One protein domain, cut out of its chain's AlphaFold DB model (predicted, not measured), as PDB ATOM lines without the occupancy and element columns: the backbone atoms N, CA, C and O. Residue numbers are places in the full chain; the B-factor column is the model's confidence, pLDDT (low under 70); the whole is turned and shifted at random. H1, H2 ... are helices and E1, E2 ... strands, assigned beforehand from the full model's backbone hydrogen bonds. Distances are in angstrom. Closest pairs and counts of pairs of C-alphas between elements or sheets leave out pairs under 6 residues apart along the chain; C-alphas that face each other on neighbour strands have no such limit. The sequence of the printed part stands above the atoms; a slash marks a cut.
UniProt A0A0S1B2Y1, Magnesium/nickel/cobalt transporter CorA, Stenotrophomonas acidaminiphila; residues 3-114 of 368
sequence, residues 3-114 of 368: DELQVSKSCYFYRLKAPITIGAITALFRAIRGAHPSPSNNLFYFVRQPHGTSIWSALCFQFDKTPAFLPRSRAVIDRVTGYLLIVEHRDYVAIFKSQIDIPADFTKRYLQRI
ATOM      1  N   ASP A   3       3.255 -14.390  -4.108       93.19
ATOM      2  CA  ASP A   3       3.021 -14.759  -2.703       93.19
ATOM      3  C   ASP A   3       4.320 -14.978  -1.910       93.19
ATOM      4  O   ASP A   3       4.322 -14.942  -0.685       93.19
ATOM      5  N   GLU A   4       5.447 -15.147  -2.607       93.06
ATOM      6  CA  GLU A   4       6.785 -15.267  -2.013       93.06
ATOM      7  C   GLU A   4       7.464 -13.903  -1.811       93.06
ATOM      8  O   GLU A   4       8.554 -13.831  -1.243       93.06
ATOM      9  N   LEU A   5       6.852 -12.804  -2.276       94.31
ATOM     10  CA  LEU A   5       7.394 -11.466  -2.071       94.31
ATOM     11  C   LEU A   5       7.427 -11.159  -0.573       94.31
ATOM     12  O   LEU A   5       6.385 -11.073   0.061       94.31
ATOM     13  N   GLN A   6       8.624 -10.944  -0.033       96.12
ATOM     14  CA  GLN A   6       8.837 -10.580   1.364       96.12
ATOM     15  C   GLN A   6       9.769  -9.376   1.428       96.12
ATOM     16  O   GLN A   6      10.988  -9.502   1.272       96.12
ATOM     17  N   VAL A   7       9.201  -8.186   1.631       95.19
ATOM     18  CA  VAL A   7       9.955  -6.921   1.629       95.19
ATOM     19  C   VAL A   7       9.567  -6.037   2.807       95.19
ATOM     20  O   VAL A   7       8.536  -6.232   3.442       95.19
ATOM     21  N   SER A   8      10.425  -5.079   3.150       95.81
ATOM     22  CA  SER A   8      10.161  -4.166   4.261       95.81
ATOM     23  C   SER A   8       8.992  -3.224   3.958       95.81
ATOM     24  O   SER A   8       8.782  -2.809   2.815       95.81
ATOM     25  N   LYS A   9       8.270  -2.816   5.009       97.19
ATOM     26  CA  LYS A   9       7.238  -1.771   4.955       97.19
ATOM     27  C   LYS A   9       7.885  -0.387   4.800       97.19
ATOM     28  O   LYS A   9       7.900   0.414   5.725       97.19
ATOM     29  N   SER A  10       8.491  -0.132   3.643       96.25
ATOM     30  CA  SER A  10       9.184   1.114   3.292       96.25
ATOM     31  C   SER A  10       8.868   1.484   1.848       96.25
ATOM     32  O   SER A  10       9.337   0.818   0.925       96.25
ATOM     33  N   CYS A  11       8.150   2.583   1.641       96.56
ATOM     34  CA  CYS A  11       7.761   3.042   0.307       96.56
ATOM     35  C   CYS A  11       7.746   4.565   0.187       96.56
ATOM     36  O   CYS A  11       7.919   5.293   1.165       96.56
ATOM     37  N   TYR A  12       7.581   5.027  -1.050       96.81
ATOM     38  CA  TYR A  12       7.442   6.434  -1.404       96.81
ATOM     39  C   TYR A  12       5.973   6.756  -1.651       96.81
ATOM     40  O   TYR A  12       5.320   6.055  -2.422       96.81
ATOM     41  N   PHE A  13       5.471   7.818  -1.029       96.62
ATOM     42  CA  PHE A  13       4.087   8.260  -1.161       96.62
ATOM     43  C   PHE A  13       3.983   9.515  -2.035       96.62
ATOM     44  O   PHE A  13       4.791  10.443  -1.941       96.62
ATOM     45  N   TYR A  14       2.949   9.545  -2.870       95.94
ATOM     46  CA  TYR A  14       2.631  10.609  -3.819       95.94
ATOM     47  C   TYR A  14       1.130  10.907  -3.779       95.94
ATOM     48  O   TYR A  14       0.333  10.021  -3.482       95.94
ATOM     49  N   ARG A  15       0.735  12.132  -4.133       94.62
ATOM     50  CA  ARG A  15      -0.629  12.437  -4.579       94.62
ATOM     51  C   ARG A  15      -0.778  12.121  -6.065       94.62
ATOM     52  O   ARG A  15       0.172  12.251  -6.844       94.62
ATOM     53  N   LEU A  16      -1.978  11.733  -6.459       95.44
ATOM     54  CA  LEU A  16      -2.355  11.450  -7.833       95.44
ATOM     55  C   LEU A  16      -2.655  12.763  -8.571       95.44
ATOM     56  O   LEU A  16      -3.538  13.519  -8.180       95.44
ATOM     57  N   LYS A  17      -1.935  13.035  -9.663       95.12
ATOM     58  CA  LYS A  17      -2.186  14.198 -10.539       95.12
ATOM     59  C   LYS A  17      -3.216  13.919 -11.623       95.12
ATOM     60  O   LYS A  17      -3.908  14.825 -12.074       95.12
ATOM     61  N   ALA A  18      -3.235  12.683 -12.101       95.44
ATOM     62  CA  ALA A  18      -4.105  12.226 -13.170       95.44
ATOM     63  C   ALA A  18      -4.411  10.739 -12.955       95.44
ATOM     64  O   ALA A  18      -3.526  10.021 -12.479       95.44
ATOM     65  N   PRO A  19      -5.607  10.253 -13.331       95.69
ATOM     66  CA  PRO A  19      -5.944   8.839 -13.222       95.69
ATOM     67  C   PRO A  19      -4.927   7.951 -13.943       95.69
ATOM     68  O   PRO A  19      -4.579   8.195 -15.103       95.69
ATOM     69  N   ILE A  20      -4.467   6.902 -13.267       97.50
ATOM     70  CA  ILE A  20      -3.593   5.892 -13.858       97.50
ATOM     71  C   ILE A  20      -4.489   4.821 -14.489       97.50
ATOM     72  O   ILE A  20      -5.325   4.214 -13.831       97.50
ATOM     73  N   THR A  21      -4.362   4.596 -15.794       97.69
ATOM     74  CA  THR A  21      -5.152   3.579 -16.507       97.69
ATOM     75  C   THR A  21      -4.386   2.262 -16.621       97.69
ATOM     76  O   THR A  21      -3.170   2.217 -16.423       97.69
ATOM     77  N   ILE A  22      -5.073   1.177 -17.004       98.31
ATOM     78  CA  ILE A  22      -4.425  -0.103 -17.356       98.31
ATOM     79  C   ILE A  22      -3.340   0.141 -18.413       98.31
ATOM     80  O   ILE A  22      -2.197  -0.266 -18.233       98.31
ATOM     81  N   GLY A  23      -3.671   0.896 -19.469       98.31
ATOM     82  CA  GLY A  23      -2.723   1.253 -20.525       98.31
ATOM     83  C   GLY A  23      -1.517   2.049 -20.015       98.31
ATOM     84  O   GLY A  23      -0.398   1.793 -20.455       98.31
ATOM     85  N   ALA A  24      -1.711   2.958 -19.052       98.12
ATOM     86  CA  ALA A  24      -0.615   3.707 -18.437       98.12
ATOM     87  C   ALA A  24       0.344   2.795 -17.654       98.12
ATOM     88  O   ALA A  24       1.557   2.929 -17.805       98.12
ATOM     89  N   ILE A  25      -0.177   1.844 -16.868       98.56
ATOM     90  CA  ILE A  25       0.648   0.858 -16.146       98.56
ATOM     91  C   ILE A  25       1.362  -0.082 -17.120       98.56
ATOM     92  O   ILE A  25       2.559  -0.325 -16.978       98.56
ATOM     93  N   THR A  26       0.671  -0.586 -18.145       98.50
ATOM     94  CA  THR A  26       1.289  -1.456 -19.153       98.50
ATOM     95  C   THR A  26       2.424  -0.740 -19.889       98.50
ATOM     96  O   THR A  26       3.490  -1.327 -20.086       98.50
ATOM     97  N   ALA A  27       2.229   0.532 -20.255       98.19
ATOM     98  CA  ALA A  27       3.267   1.355 -20.868       98.19
ATOM     99  C   ALA A  27       4.441   1.607 -19.910       98.19
ATOM    100  O   ALA A  27       5.591   1.458 -20.318       98.19
ATOM    101  N   LEU A  28       4.163   1.908 -18.634       98.50
ATOM    102  CA  LEU A  28       5.178   2.062 -17.591       98.50
ATOM    103  C   LEU A  28       6.042   0.802 -17.460       98.50
ATOM    104  O   LEU A  28       7.265   0.884 -17.526       98.50
ATOM    105  N   PHE A  29       5.421  -0.367 -17.308       98.44
ATOM    106  CA  PHE A  29       6.144  -1.627 -17.137       98.44
ATOM    107  C   PHE A  29       6.982  -1.986 -18.365       98.44
ATOM    108  O   PHE A  29       8.096  -2.487 -18.226       98.44
ATOM    109  N   ARG A  30       6.488  -1.683 -19.572       97.44
ATOM    110  CA  ARG A  30       7.268  -1.843 -20.805       97.44
ATOM    111  C   ARG A  30       8.475  -0.905 -20.835       97.44
ATOM    112  O   ARG A  30       9.568  -1.368 -21.144       97.44
ATOM    113  N   ALA A  31       8.284   0.372 -20.506       96.69
ATOM    114  CA  ALA A  31       9.359   1.361 -20.480       96.69
ATOM    115  C   ALA A  31      10.450   0.982 -19.471       96.69
ATOM    116  O   ALA A  31      11.626   1.003 -19.815       96.69
ATOM    117  N   ILE A  32      10.058   0.550 -18.266       96.94
ATOM    118  CA  ILE A  32      10.991   0.057 -17.246       96.94
ATOM    119  C   ILE A  32      11.805  -1.118 -17.787       96.94
ATOM    120  O   ILE A  32      13.027  -1.076 -17.750       96.94
ATOM    121  N   ARG A  33      11.157  -2.154 -18.335       96.44
ATOM    122  CA  ARG A  33      11.885  -3.319 -18.869       96.44
ATOM    123  C   ARG A  33      12.832  -2.949 -20.008       96.44
ATOM    124  O   ARG A  33      13.926  -3.492 -20.064       96.44
ATOM    125  N   GLY A  34      12.420  -2.039 -20.890       93.44
ATOM    126  CA  GLY A  34      13.240  -1.570 -22.008       93.44
ATOM    127  C   GLY A  34      14.452  -0.731 -21.591       93.44
ATOM    128  O   GLY A  34      15.391  -0.622 -22.371       93.44
ATOM    129  N   ALA A  35      14.452  -0.168 -20.381       91.06
ATOM    130  CA  ALA A  35      15.564   0.620 -19.852       91.06
ATOM    131  C   ALA A  35      16.686  -0.232 -19.229       91.06
ATOM    132  O   ALA A  35      17.749   0.300 -18.921       91.06
ATOM    133  N   HIS A  36      16.469  -1.537 -19.031       92.69
ATOM    134  CA  HIS A  36      17.446  -2.433 -18.411       92.69
ATOM    135  C   HIS A  36      18.017  -3.435 -19.425       92.69
ATOM    136  O   HIS A  36      17.271  -3.945 -20.262       92.69
ATOM    137  N   PRO A  37      19.321  -3.762 -19.357       90.19
ATOM    138  CA  PRO A  37      19.953  -4.679 -20.298       90.19
ATOM    139  C   PRO A  37      19.599  -6.142 -19.993       90.19
ATOM    140  O   PRO A  37      19.472  -6.552 -18.836       90.19
ATOM    141  N   SER A  38      19.453  -6.941 -21.053       92.88
ATOM    142  CA  SER A  38      19.161  -8.382 -20.979       92.88
ATOM    143  C   SER A  38      17.988  -8.757 -20.044       92.88
ATOM    144  O   SER A  38      18.132  -9.679 -19.227       92.88
ATOM    145  N   PRO A  39      16.824  -8.078 -20.097       96.00
ATOM    146  CA  PRO A  39      15.749  -8.325 -19.143       96.00
ATOM    147  C   PRO A  39      15.193  -9.747 -19.315       96.00
ATOM    148  O   PRO A  39      14.873 -10.173 -20.425       96.00
ATOM    149  N   SER A  40      15.039 -10.489 -18.218       97.19
ATOM    150  CA  SER A  40      14.375 -11.795 -18.228       97.19
ATOM    151  C   SER A  40      12.887 -11.668 -18.554       97.19
ATOM    152  O   SER A  40      12.305 -10.575 -18.578       97.19
ATOM    153  N   ASN A  41      12.225 -12.817 -18.705       96.81
ATOM    154  CA  ASN A  41      10.776 -12.890 -18.548       96.81
ATOM    155  C   ASN A  41      10.357 -12.398 -17.157       96.81
ATOM    156  O   ASN A  41      11.142 -12.435 -16.205       96.81
ATOM    157  N   ASN A  42       9.116 -11.932 -17.049       97.62
ATOM    158  CA  ASN A  42       8.580 -11.479 -15.773       97.62
ATOM    159  C   ASN A  42       8.448 -12.670 -14.818       97.62
ATOM    160  O   ASN A  42       7.838 -13.676 -15.170       97.62
ATOM    161  N   LEU A  43       8.974 -12.524 -13.603       97.12
ATOM    162  CA  LEU A  43       8.706 -13.437 -12.489       97.12
ATOM    163  C   LEU A  43       7.278 -13.240 -11.965       97.12
ATOM    164  O   LEU A  43       6.615 -14.197 -11.574       97.12
ATOM    165  N   PHE A  44       6.792 -11.997 -12.006       97.88
ATOM    166  CA  PHE A  44       5.375 -11.677 -11.896       97.88
ATOM    167  C   PHE A  44       5.031 -10.383 -12.642       97.88
ATOM    168  O   PHE A  44       5.867  -9.489 -12.801       97.88
ATOM    169  N   TYR A  45       3.781 -10.299 -13.098       97.94
ATOM    170  CA  TYR A  45       3.233  -9.165 -13.835       97.94
ATOM    171  C   TYR A  45       1.741  -9.042 -13.528       97.94
ATOM    172  O   TYR A  45       0.944  -9.867 -13.966       97.94
ATOM    173  N   PHE A  46       1.369  -8.012 -12.778       98.56
ATOM    174  CA  PHE A  46      -0.003  -7.748 -12.361       98.56
ATOM    175  C   PHE A  46      -0.345  -6.292 -12.632       98.56
ATOM    176  O   PHE A  46       0.391  -5.389 -12.237       98.56
ATOM    177  N   VAL A  47      -1.470  -6.057 -13.298       98.50
ATOM    178  CA  VAL A  47      -1.912  -4.714 -13.675       98.50
ATOM    179  C   VAL A  47      -3.252  -4.439 -13.019       98.50
ATOM    180  O   VAL A  47      -4.210  -5.166 -13.266       98.50
ATOM    181  N   ARG A  48      -3.302  -3.389 -12.198       97.94
ATOM    182  CA  ARG A  48      -4.506  -2.829 -11.571       97.94
ATOM    183  C   ARG A  48      -5.452  -3.873 -10.969       97.94
ATOM    184  O   ARG A  48      -6.645  -3.886 -11.254       97.94
ATOM    185  N   GLN A  49      -4.906  -4.746 -10.140       98.31
ATOM    186  CA  GLN A  49      -5.668  -5.720  -9.376       98.31
ATOM    187  C   GLN A  49      -6.370  -5.030  -8.195       98.31
ATOM    188  O   GLN A  49      -5.746  -4.203  -7.527       98.31
ATOM    189  N   PRO A  50      -7.651  -5.323  -7.929       97.94
ATOM    190  CA  PRO A  50      -8.351  -4.773  -6.776       97.94
ATOM    191  C   PRO A  50      -7.923  -5.477  -5.481       97.94
ATOM    192  O   PRO A  50      -7.639  -6.674  -5.474       97.94
ATOM    193  N   HIS A  51      -7.923  -4.739  -4.373       97.62
ATOM    194  CA  HIS A  51      -7.819  -5.280  -3.018       97.62
ATOM    195  C   HIS A  51      -8.525  -4.333  -2.043       97.62
ATOM    196  O   HIS A  51      -8.019  -3.255  -1.730       97.62
ATOM    197  N   GLY A  52      -9.730  -4.703  -1.604       95.12
ATOM    198  CA  GLY A  52     -10.601  -3.801  -0.851       95.12
ATOM    199  C   GLY A  52     -10.945  -2.546  -1.660       95.12
ATOM    200  O   GLY A  52     -11.423  -2.637  -2.788       95.12
ATOM    201  N   THR A  53     -10.692  -1.372  -1.085       94.94
ATOM    202  CA  THR A  53     -10.875  -0.062  -1.738       94.94
ATOM    203  C   THR A  53      -9.632   0.426  -2.485       94.94
ATOM    204  O   THR A  53      -9.642   1.518  -3.054       94.94
ATOM    205  N   SER A  54      -8.571  -0.379  -2.506       98.00
ATOM    206  CA  SER A  54      -7.308  -0.067  -3.163       98.00
ATOM    207  C   SER A  54      -7.141  -0.835  -4.467       98.00
ATOM    208  O   SER A  54      -7.740  -1.888  -4.696       98.00
ATOM    209  N   ILE A  55      -6.278  -0.308  -5.327       98.44
ATOM    210  CA  ILE A  55      -5.867  -0.937  -6.579       98.44
ATOM    211  C   ILE A  55      -4.353  -1.083  -6.542       98.44
ATOM    212  O   ILE A  55      -3.655  -0.155  -6.151       98.44
ATOM    213  N   TRP A  56      -3.819  -2.224  -6.963       98.62
ATOM    214  CA  TRP A  56      -2.380  -2.447  -6.985       98.62
ATOM    215  C   TRP A  56      -1.888  -3.008  -8.317       98.62
ATOM    216  O   TRP A  56      -2.610  -3.665  -9.062       98.62
ATOM    217  N   SER A  57      -0.636  -2.717  -8.650       98.75
ATOM    218  CA  SER A  57       0.055  -3.253  -9.825       98.75
ATOM    219  C   SER A  57       1.465  -3.658  -9.430       98.75
ATOM    220  O   SER A  57       2.117  -2.932  -8.683       98.75
ATOM    221  N   ALA A  58       1.963  -4.777  -9.947       98.50
ATOM    222  CA  ALA A  58       3.278  -5.289  -9.591       98.50
ATOM    223  C   ALA A  58       4.045  -5.826 -10.802       98.50
ATOM    224  O   ALA A  58       3.477  -6.466 -11.688       98.50
ATOM    225  N   LEU A  59       5.353  -5.590 -10.814       98.38
ATOM    226  CA  LEU A  59       6.290  -6.056 -11.831       98.38
ATOM    227  C   LEU A  59       7.547  -6.592 -11.150       98.38
ATOM    228  O   LEU A  59       8.096  -5.929 -10.271       98.38
ATOM    229  N   CYS A  60       8.033  -7.750 -11.587       98.25
ATOM    230  CA  CYS A  60       9.329  -8.277 -11.174       98.25
ATOM    231  C   CYS A  60       9.987  -9.052 -12.307       98.25
ATOM    232  O   CYS A  60       9.331  -9.832 -12.998       98.25
ATOM    233  N   PHE A  61      11.280  -8.818 -12.501       98.06
ATOM    234  CA  PHE A  61      12.115  -9.483 -13.493       98.06
ATOM    235  C   PHE A  61      13.592  -9.330 -13.109       98.06
ATOM    236  O   PHE A  61      13.953  -8.526 -12.247       98.06
ATOM    237  N   GLN A  62      14.447 -10.116 -13.752       98.00
ATOM    238  CA  GLN A  62      15.893 -10.043 -13.596       98.00
ATOM    239  C   GLN A  62      16.530  -9.292 -14.758       98.00
ATOM    240  O   GLN A  62      16.022  -9.340 -15.878       98.00
ATOM    241  N   PHE A  63      17.659  -8.642 -14.515       96.50
ATOM    242  CA  PHE A  63      18.429  -7.954 -15.547       96.50
ATOM    243  C   PHE A  63      19.906  -7.875 -15.161       96.50
ATOM    244  O   PHE A  63      20.282  -8.156 -14.020       96.50
ATOM    245  N   ASP A  64      20.729  -7.518 -16.138       93.38
ATOM    246  CA  ASP A  64      22.174  -7.424 -15.971       93.38
ATOM    247  C   ASP A  64      22.570  -6.042 -15.439       93.38
ATOM    248  O   ASP A  64      21.995  -5.016 -15.807       93.38
ATOM    249  N   LYS A  65      23.568  -5.993 -14.565       88.75
ATOM    250  CA  LYS A  65      24.117  -4.749 -14.034       88.75
ATOM    251  C   LYS A  65      25.626  -4.875 -13.904       88.75
ATOM    252  O   LYS A  65      26.128  -5.878 -13.412       88.75
ATOM    253  N   THR A  66      26.364  -3.850 -14.309       86.00
ATOM    254  CA  THR A  66      27.803  -3.795 -14.032       86.00
ATOM    255  C   THR A  66      28.015  -3.622 -12.522       86.00
ATOM    256  O   THR A  66      27.411  -2.710 -11.943       86.00
ATOM    257  N   PRO A  67      28.858  -4.444 -11.866       85.50
ATOM    258  CA  PRO A  67      29.148  -4.272 -10.450       85.50
ATOM    259  C   PRO A  67      29.721  -2.878 -10.195       85.50
ATOM    260  O   PRO A  67      30.699  -2.470 -10.824       85.50
ATOM    261  N   ALA A  68      29.135  -2.146  -9.246       78.44
ATOM    262  CA  ALA A  68      29.503  -0.749  -8.989       78.44
ATOM    263  C   ALA A  68      30.984  -0.578  -8.593       78.44
ATOM    264  O   ALA A  68      31.591   0.453  -8.863       78.44
ATOM    265  N   PHE A  69      31.580  -1.607  -7.986       79.94
ATOM    266  CA  PHE A  69      32.987  -1.631  -7.580       79.94
ATOM    267  C   PHE A  69      33.947  -2.087  -8.698       79.94
ATOM    268  O   PHE A  69      35.161  -2.033  -8.511       79.94
ATOM    269  N   LEU A  70      33.436  -2.494  -9.869       80.50
ATOM    270  CA  LEU A  70      34.215  -2.870 -11.061       80.50
ATOM    271  C   LEU A  70      33.688  -2.171 -12.335       80.50
ATOM    272  O   LEU A  70      33.408  -2.837 -13.332       80.50
ATOM    273  N   PRO A  71      33.606  -0.829 -12.372       70.75
ATOM    274  CA  PRO A  71      32.891  -0.095 -13.425       70.75
ATOM    275  C   PRO A  71      33.507  -0.230 -14.828       70.75
ATOM    276  O   PRO A  71      32.855   0.058 -15.826       70.75
ATOM    277  N   ARG A  72      34.773  -0.655 -14.925       76.56
ATOM    278  CA  ARG A  72      35.483  -0.858 -16.202       76.56
ATOM    279  C   ARG A  72      35.531  -2.322 -16.643       76.56
ATOM    280  O   ARG A  72      36.030  -2.605 -17.731       76.56
ATOM    281  N   SER A  73      35.063  -3.249 -15.809       78.38
ATOM    282  CA  SER A  73      35.055  -4.662 -16.168       78.38
ATOM    283  C   SER A  73      33.931  -4.928 -17.161       78.38
ATOM    284  O   SER A  73      32.772  -4.648 -16.885       78.38
ATOM    285  N   ARG A  74      34.280  -5.491 -18.319       76.50
ATOM    286  CA  ARG A  74      33.306  -6.033 -19.281       76.50
ATOM    287  C   ARG A  74      33.087  -7.537 -19.110       76.50
ATOM    288  O   ARG A  74      32.208  -8.097 -19.748       76.50
ATOM    289  N   ALA A  75      33.907  -8.183 -18.281       84.25
ATOM    290  CA  ALA A  75      33.895  -9.629 -18.073       84.25
ATOM    291  C   ALA A  75      33.042 -10.060 -16.869       84.25
ATOM    292  O   ALA A  75      32.754 -11.242 -16.723       84.25
ATOM    293  N   VAL A  76      32.666  -9.118 -15.997       85.88
ATOM    294  CA  VAL A  76      31.916  -9.399 -14.768       85.88
ATOM    295  C   VAL A  76      30.609  -8.623 -14.800       85.88
ATOM    296  O   VAL A  76      30.619  -7.400 -14.931       85.88
ATOM    297  N   ILE A  77      29.498  -9.347 -14.685       88.94
ATOM    298  CA  ILE A  77      28.134  -8.819 -14.715       88.94
ATOM    299  C   ILE A  77      27.383  -9.393 -13.513       88.94
ATOM    300  O   ILE A  77      27.394 -10.606 -13.301       88.94
ATOM    301  N   ASP A  78      26.706  -8.532 -12.757       90.69
ATOM    302  CA  ASP A  78      25.759  -8.942 -11.728       90.69
ATOM    303  C   ASP A  78      24.394  -9.202 -12.367       90.69
ATOM    304  O   ASP A  78      23.816  -8.326 -13.014       90.69
ATOM    305  N   ARG A  79      23.833 -10.389 -12.131       94.38
ATOM    306  CA  ARG A  79      22.428 -10.671 -12.435       94.38
ATOM    307  C   ARG A  79      21.584 -10.309 -11.219       94.38
ATOM    308  O   ARG A  79      21.621 -11.010 -10.209       94.38
ATOM    309  N   VAL A  80      20.822  -9.224 -11.303       95.25
ATOM    310  CA  VAL A  80      20.017  -8.717 -10.180       95.25
ATOM    311  C   VAL A  80      18.525  -8.904 -10.429       95.25
ATOM    312  O   VAL A  80      18.070  -8.907 -11.570       95.25
ATOM    313  N   THR A  81      17.751  -9.036  -9.350       96.19
ATOM    314  CA  THR A  81      16.282  -9.073  -9.399       96.19
ATOM    315  C   THR A  81      15.725  -7.719  -8.978       96.19
ATOM    316  O   THR A  81      15.968  -7.266  -7.857       96.19
ATOM    317  N   GLY A  82      14.960  -7.086  -9.863       96.50
ATOM    318  CA  GLY A  82      14.242  -5.853  -9.569       96.50
ATOM    319  C   GLY A  82      12.754  -6.100  -9.377       96.50
ATOM    320  O   GLY A  82      12.169  -6.948 -10.053       96.50
ATOM    321  N   TYR A  83      12.131  -5.332  -8.484       97.50
ATOM    322  CA  TYR A  83      10.678  -5.335  -8.341       97.50
ATOM    323  C   TYR A  83      10.120  -3.924  -8.174       97.50
ATOM    324  O   TYR A  83      10.797  -3.004  -7.704       97.50
ATOM    325  N   LEU A  84       8.850  -3.795  -8.537       98.31
ATOM    326  CA  LEU A  84       8.033  -2.610  -8.371       98.31
ATOM    327  C   LEU A  84       6.625  -3.042  -7.950       98.31
ATOM    328  O   LEU A  84       6.028  -3.893  -8.603       98.31
ATOM    329  N   LEU A  85       6.093  -2.439  -6.889       98.62
ATOM    330  CA  LEU A  85       4.697  -2.542  -6.464       98.62
ATOM    331  C   LEU A  85       4.140  -1.123  -6.307       98.62
ATOM    332  O   LEU A  85       4.675  -0.314  -5.549       98.62
ATOM    333  N   ILE A  86       3.072  -0.835  -7.041       98.62
ATOM    334  CA  ILE A  86       2.339   0.430  -7.021       98.62
ATOM    335  C   ILE A  86       0.991   0.162  -6.371       98.62
ATOM    336  O   ILE A  86       0.295  -0.760  -6.791       98.62
ATOM    337  N   VAL A  87       0.625   0.966  -5.379       98.69
ATOM    338  CA  VAL A  87      -0.667   0.911  -4.693       98.69
ATOM    339  C   VAL A  87      -1.357   2.255  -4.851       98.69
ATOM    340  O   VAL A  87      -0.800   3.280  -4.479       98.69
ATOM    341  N   GLU A  88      -2.560   2.251  -5.400       98.50
ATOM    342  CA  GLU A  88      -3.451   3.395  -5.533       98.50
ATOM    343  C   GLU A  88      -4.562   3.264  -4.487       98.50
ATOM    344  O   GLU A  88      -5.272   2.256  -4.447       98.50
ATOM    345  N   HIS A  89      -4.713   4.278  -3.637       98.00
ATOM    346  CA  HIS A  89      -5.767   4.341  -2.622       98.00
ATOM    347  C   HIS A  89      -6.198   5.795  -2.454       98.00
ATOM    348  O   HIS A  89      -5.356   6.672  -2.259       98.00
ATOM    349  N   ARG A  90      -7.507   6.059  -2.549       94.69
ATOM    350  CA  ARG A  90      -8.057   7.424  -2.663       94.69
ATOM    351  C   ARG A  90      -7.373   8.201  -3.805       94.69
ATOM    352  O   ARG A  90      -7.278   7.701  -4.921       94.69
ATOM    353  N   ASP A  91      -6.902   9.412  -3.533       94.75
ATOM    354  CA  ASP A  91      -6.125  10.287  -4.412       94.75
ATOM    355  C   ASP A  91      -4.605  10.174  -4.179       94.75
ATOM    356  O   ASP A  91      -3.852  11.079  -4.535       94.75
ATOM    357  N   TYR A  92      -4.131   9.066  -3.598       97.12
ATOM    358  CA  TYR A  92      -2.717   8.828  -3.311       97.12
ATOM    359  C   TYR A  92      -2.181   7.580  -4.017       97.12
ATOM    360  O   TYR A  92      -2.912   6.646  -4.356       97.12
ATOM    361  N   VAL A  93      -0.861   7.565  -4.200       98.12
ATOM    362  CA  VAL A  93      -0.098   6.445  -4.751       98.12
ATOM    363  C   VAL A  93       1.086   6.139  -3.839       98.12
ATOM    364  O   VAL A  93       1.891   7.025  -3.553       98.12
ATOM    365  N   ALA A  94       1.228   4.886  -3.418       98.25
ATOM    366  CA  ALA A  94       2.411   4.375  -2.735       98.25
ATOM    367  C   ALA A  94       3.235   3.491  -3.679       98.25
ATOM    368  O   ALA A  94       2.690   2.682  -4.429       98.25
ATOM    369  N   ILE A  95       4.560   3.644  -3.648       98.38
ATOM    370  CA  ILE A  95       5.491   2.937  -4.533       98.38
ATOM    371  C   ILE A  95       6.561   2.226  -3.708       98.38
ATOM    372  O   ILE A  95       7.428   2.863  -3.101       98.38
ATOM    373  N   PHE A  96       6.526   0.896  -3.735       98.25
ATOM    374  CA  PHE A  96       7.583   0.020  -3.234       98.25
ATOM    375  C   PHE A  96       8.446  -0.403  -4.413       98.25
ATOM    376  O   PHE A  96       7.924  -0.821  -5.446       98.25
ATOM    377  N   LYS A  97       9.765  -0.295  -4.284       96.56
ATOM    378  CA  LYS A  97      10.675  -0.645  -5.376       96.56
ATOM    379  C   LYS A  97      12.037  -1.083  -4.864       96.56
ATOM    380  O   LYS A  97      12.499  -0.603  -3.829       96.56
ATOM    381  N   SER A  98      12.695  -1.944  -5.629       95.19
ATOM    382  CA  SER A  98      14.106  -2.296  -5.456       95.19
ATOM    383  C   SER A  98      14.750  -2.523  -6.815       95.19
ATOM    384  O   SER A  98      14.141  -3.151  -7.679       95.19
ATOM    385  N   GLN A  99      15.965  -1.993  -6.994       93.50
ATOM    386  CA  GLN A  99      16.757  -2.024  -8.238       93.50
ATOM    387  C   GLN A  99      16.074  -1.414  -9.481       93.50
ATOM    388  O   GLN A  99      16.680  -1.370 -10.543       93.50
ATOM    389  N   ILE A 100      14.843  -0.920  -9.352       93.12
ATOM    390  CA  ILE A 100      14.052  -0.305 -10.415       93.12
ATOM    391  C   ILE A 100      13.664   1.108  -9.982       93.12
ATOM    392  O   ILE A 100      13.324   1.352  -8.816       93.12
ATOM    393  N   ASP A 101      13.667   2.025 -10.942       90.88
ATOM    394  CA  ASP A 101      13.196   3.396 -10.798       90.88
ATOM    395  C   ASP A 101      11.976   3.672 -11.680       90.88
ATOM    396  O   ASP A 101      11.739   3.015 -12.693       90.88
ATOM    397  N   ILE A 102      11.172   4.654 -11.268       93.69
ATOM    398  CA  ILE A 102      10.037   5.129 -12.060       93.69
ATOM    399  C   ILE A 102      10.556   6.151 -13.077       93.69
ATOM    400  O   ILE A 102      11.163   7.141 -12.663       93.69
ATOM    401  N   PRO A 103      10.278   5.984 -14.383       92.50
ATOM    402  CA  PRO A 103      10.644   6.965 -15.395       92.50
ATOM    403  C   PRO A 103      10.121   8.370 -15.065       92.50
ATOM    404  O   PRO A 103       8.984   8.546 -14.604       92.50
ATOM    405  N   ALA A 104      10.937   9.389 -15.344       87.62
ATOM    406  CA  ALA A 104      10.621  10.783 -15.035       87.62
ATOM    407  C   ALA A 104       9.299  11.246 -15.672       87.62
ATOM    408  O   ALA A 104       8.520  11.947 -15.024       87.62
ATOM    409  N   ASP A 105       8.998  10.796 -16.893       89.62
ATOM    410  CA  ASP A 105       7.760  11.137 -17.600       89.62
ATOM    411  C   ASP A 105       6.510  10.602 -16.901       89.62
ATOM    412  O   ASP A 105       5.499  11.306 -16.807       89.62
ATOM    413  N   PHE A 106       6.580   9.386 -16.349       95.69
ATOM    414  CA  PHE A 106       5.478   8.823 -15.575       95.69
ATOM    415  C   PHE A 106       5.249   9.644 -14.306       95.69
ATOM    416  O   PHE A 106       4.122  10.054 -14.026       95.69
ATOM    417  N   THR A 107       6.331   9.959 -13.588       92.94
ATOM    418  CA  THR A 107       6.272  10.805 -12.390       92.94
ATOM    419  C   THR A 107       5.658  12.164 -12.719       92.94
ATOM    420  O   THR A 107       4.684  12.567 -12.094       92.94
ATOM    421  N   LYS A 108       6.150  12.852 -13.756       90.50
ATOM    422  CA  LYS A 108       5.666  14.178 -14.167       90.50
ATOM    423  C   LYS A 108       4.178  14.176 -14.521       90.50
ATOM    424  O   LYS A 108       3.481  15.148 -14.210       90.50
ATOM    425  N   ARG A 109       3.700  13.121 -15.184       95.75
ATOM    426  CA  ARG A 109       2.320  13.020 -15.668       95.75
ATOM    427  C   ARG A 109       1.331  12.630 -14.574       95.75
ATOM    428  O   ARG A 109       0.274  13.248 -14.495       95.75
ATOM    429  N   TYR A 110       1.666  11.644 -13.746       97.25
ATOM    430  CA  TYR A 110       0.697  11.006 -12.848       97.25
ATOM    431  C   TYR A 110       0.922  11.300 -11.367       97.25
ATOM    432  O   TYR A 110      -0.024  11.174 -10.594       97.25
ATOM    433  N   LEU A 111       2.127  11.704 -10.955       95.50
ATOM    434  CA  LEU A 111       2.505  11.773  -9.543       95.50
ATOM    435  C   LEU A 111       2.874  13.196  -9.114       95.50
ATOM    436  O   LEU A 111       3.617  13.914  -9.784       95.50
ATOM    437  N   GLN A 112       2.394  13.592  -7.944       91.25
ATOM    438  CA  GLN A 112       2.817  14.789  -7.227       91.25
ATOM    439  C   GLN A 112       3.414  14.358  -5.894       91.25
ATOM    440  O   GLN A 112       2.870  13.496  -5.214       91.25
ATOM    441  N   ARG A 113       4.553  14.932  -5.504       86.31
ATOM    442  CA  ARG A 113       5.137  14.636  -4.188       86.31
ATOM    443  C   ARG A 113       4.171  15.076  -3.090       86.31
ATOM    444  O   ARG A 113       3.581  16.147  -3.202       86.31
ATOM    445  N   ILE A 114       4.024  14.260  -2.049       88.56
ATOM    446  CA  ILE A 114       3.305  14.693  -0.850       88.56
ATOM    447  C   ILE A 114       4.086  15.813  -0.156       88.56
ATOM    448  O   ILE A 114       5.320  15.803  -0.154       88.56
TER     449      ILE A 114
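AT A GLANCE: This is residues 3 to 114 of the 368 residues of the protein "Magnesium/nickel/cobalt transporter CorA" of Stenotrophomonas acidaminiphila (UniProt A0A0S1B2Y1). A twisted sheet of six antiparallel strands has H1 lying along one face over E3, while the short H2 sits beside E1 and E6. The hairpin of E3 and E4 reaches out to a loop, residues 66 to 77, at one end of the longest axis. The printed part has 112 residues, with E1, H1, E2, E3, E4, E5, H2 and E6 along it and sheet order E2, E3, E4, E5, E1, E6. It is mixed, helices and strands, compact with a radius of gyration of the C-alphas of 15.1 A, and spans 48 by 31 by 26 A.

IN THESE COORDINATES: E1, residues 10 to 16, begins at C-alpha 10 (9.184, 1.114, 3.292) and is 19.1 A long. H1 is residues 22 to 34, 18.3 A. E2 is residues 44 to 51, E3 54 to 65, 33.6 A, and E4 78 to 89, 35.4 A. E5 is residues 92 to 98, 20.3 A; H2 is 104 to 110; E6, 111 to 113, ends at C-alpha 113 (5.137, 14.636, -4.188).

HOW THE PARTS SIT: E2, E3, E4 and E5 form a meander, each strand the antiparallel neighbour of the one before, with N 46 and O 58 at 2.8 A, N 57 and O 86 at 2.9 A, and N 85 and O 96 at 2.8 A. E5, H2 and E6 make a split strand-helix-strand unit, E1 between the two strands, with a right-handed crossover; N 14 and O 93 are 2.8 A apart, N 15 and O 112 2.8 A. H1 is on the sheet at a height of 9.6 A, along the strands, 11 degrees from E3 on the local plane; its closest C-alpha pair with E3 is Phe 29 and Leu 59, 6.9 A. H1 and H2 are close but not clearly touching, the closest C-alphas those of Leu 28 and Phe 106, 7.1 A. In both helices every O i to N i+4 pair is within hydrogen-bond range.

THE WHOLE: The C-alphas of Gly 52 and Arg 72, the two farthest apart, are 48.7 A apart. The printed part has no cut. The link from E3 to E4 is long, 12 residues. No printed residue is under 70 in pLDDT.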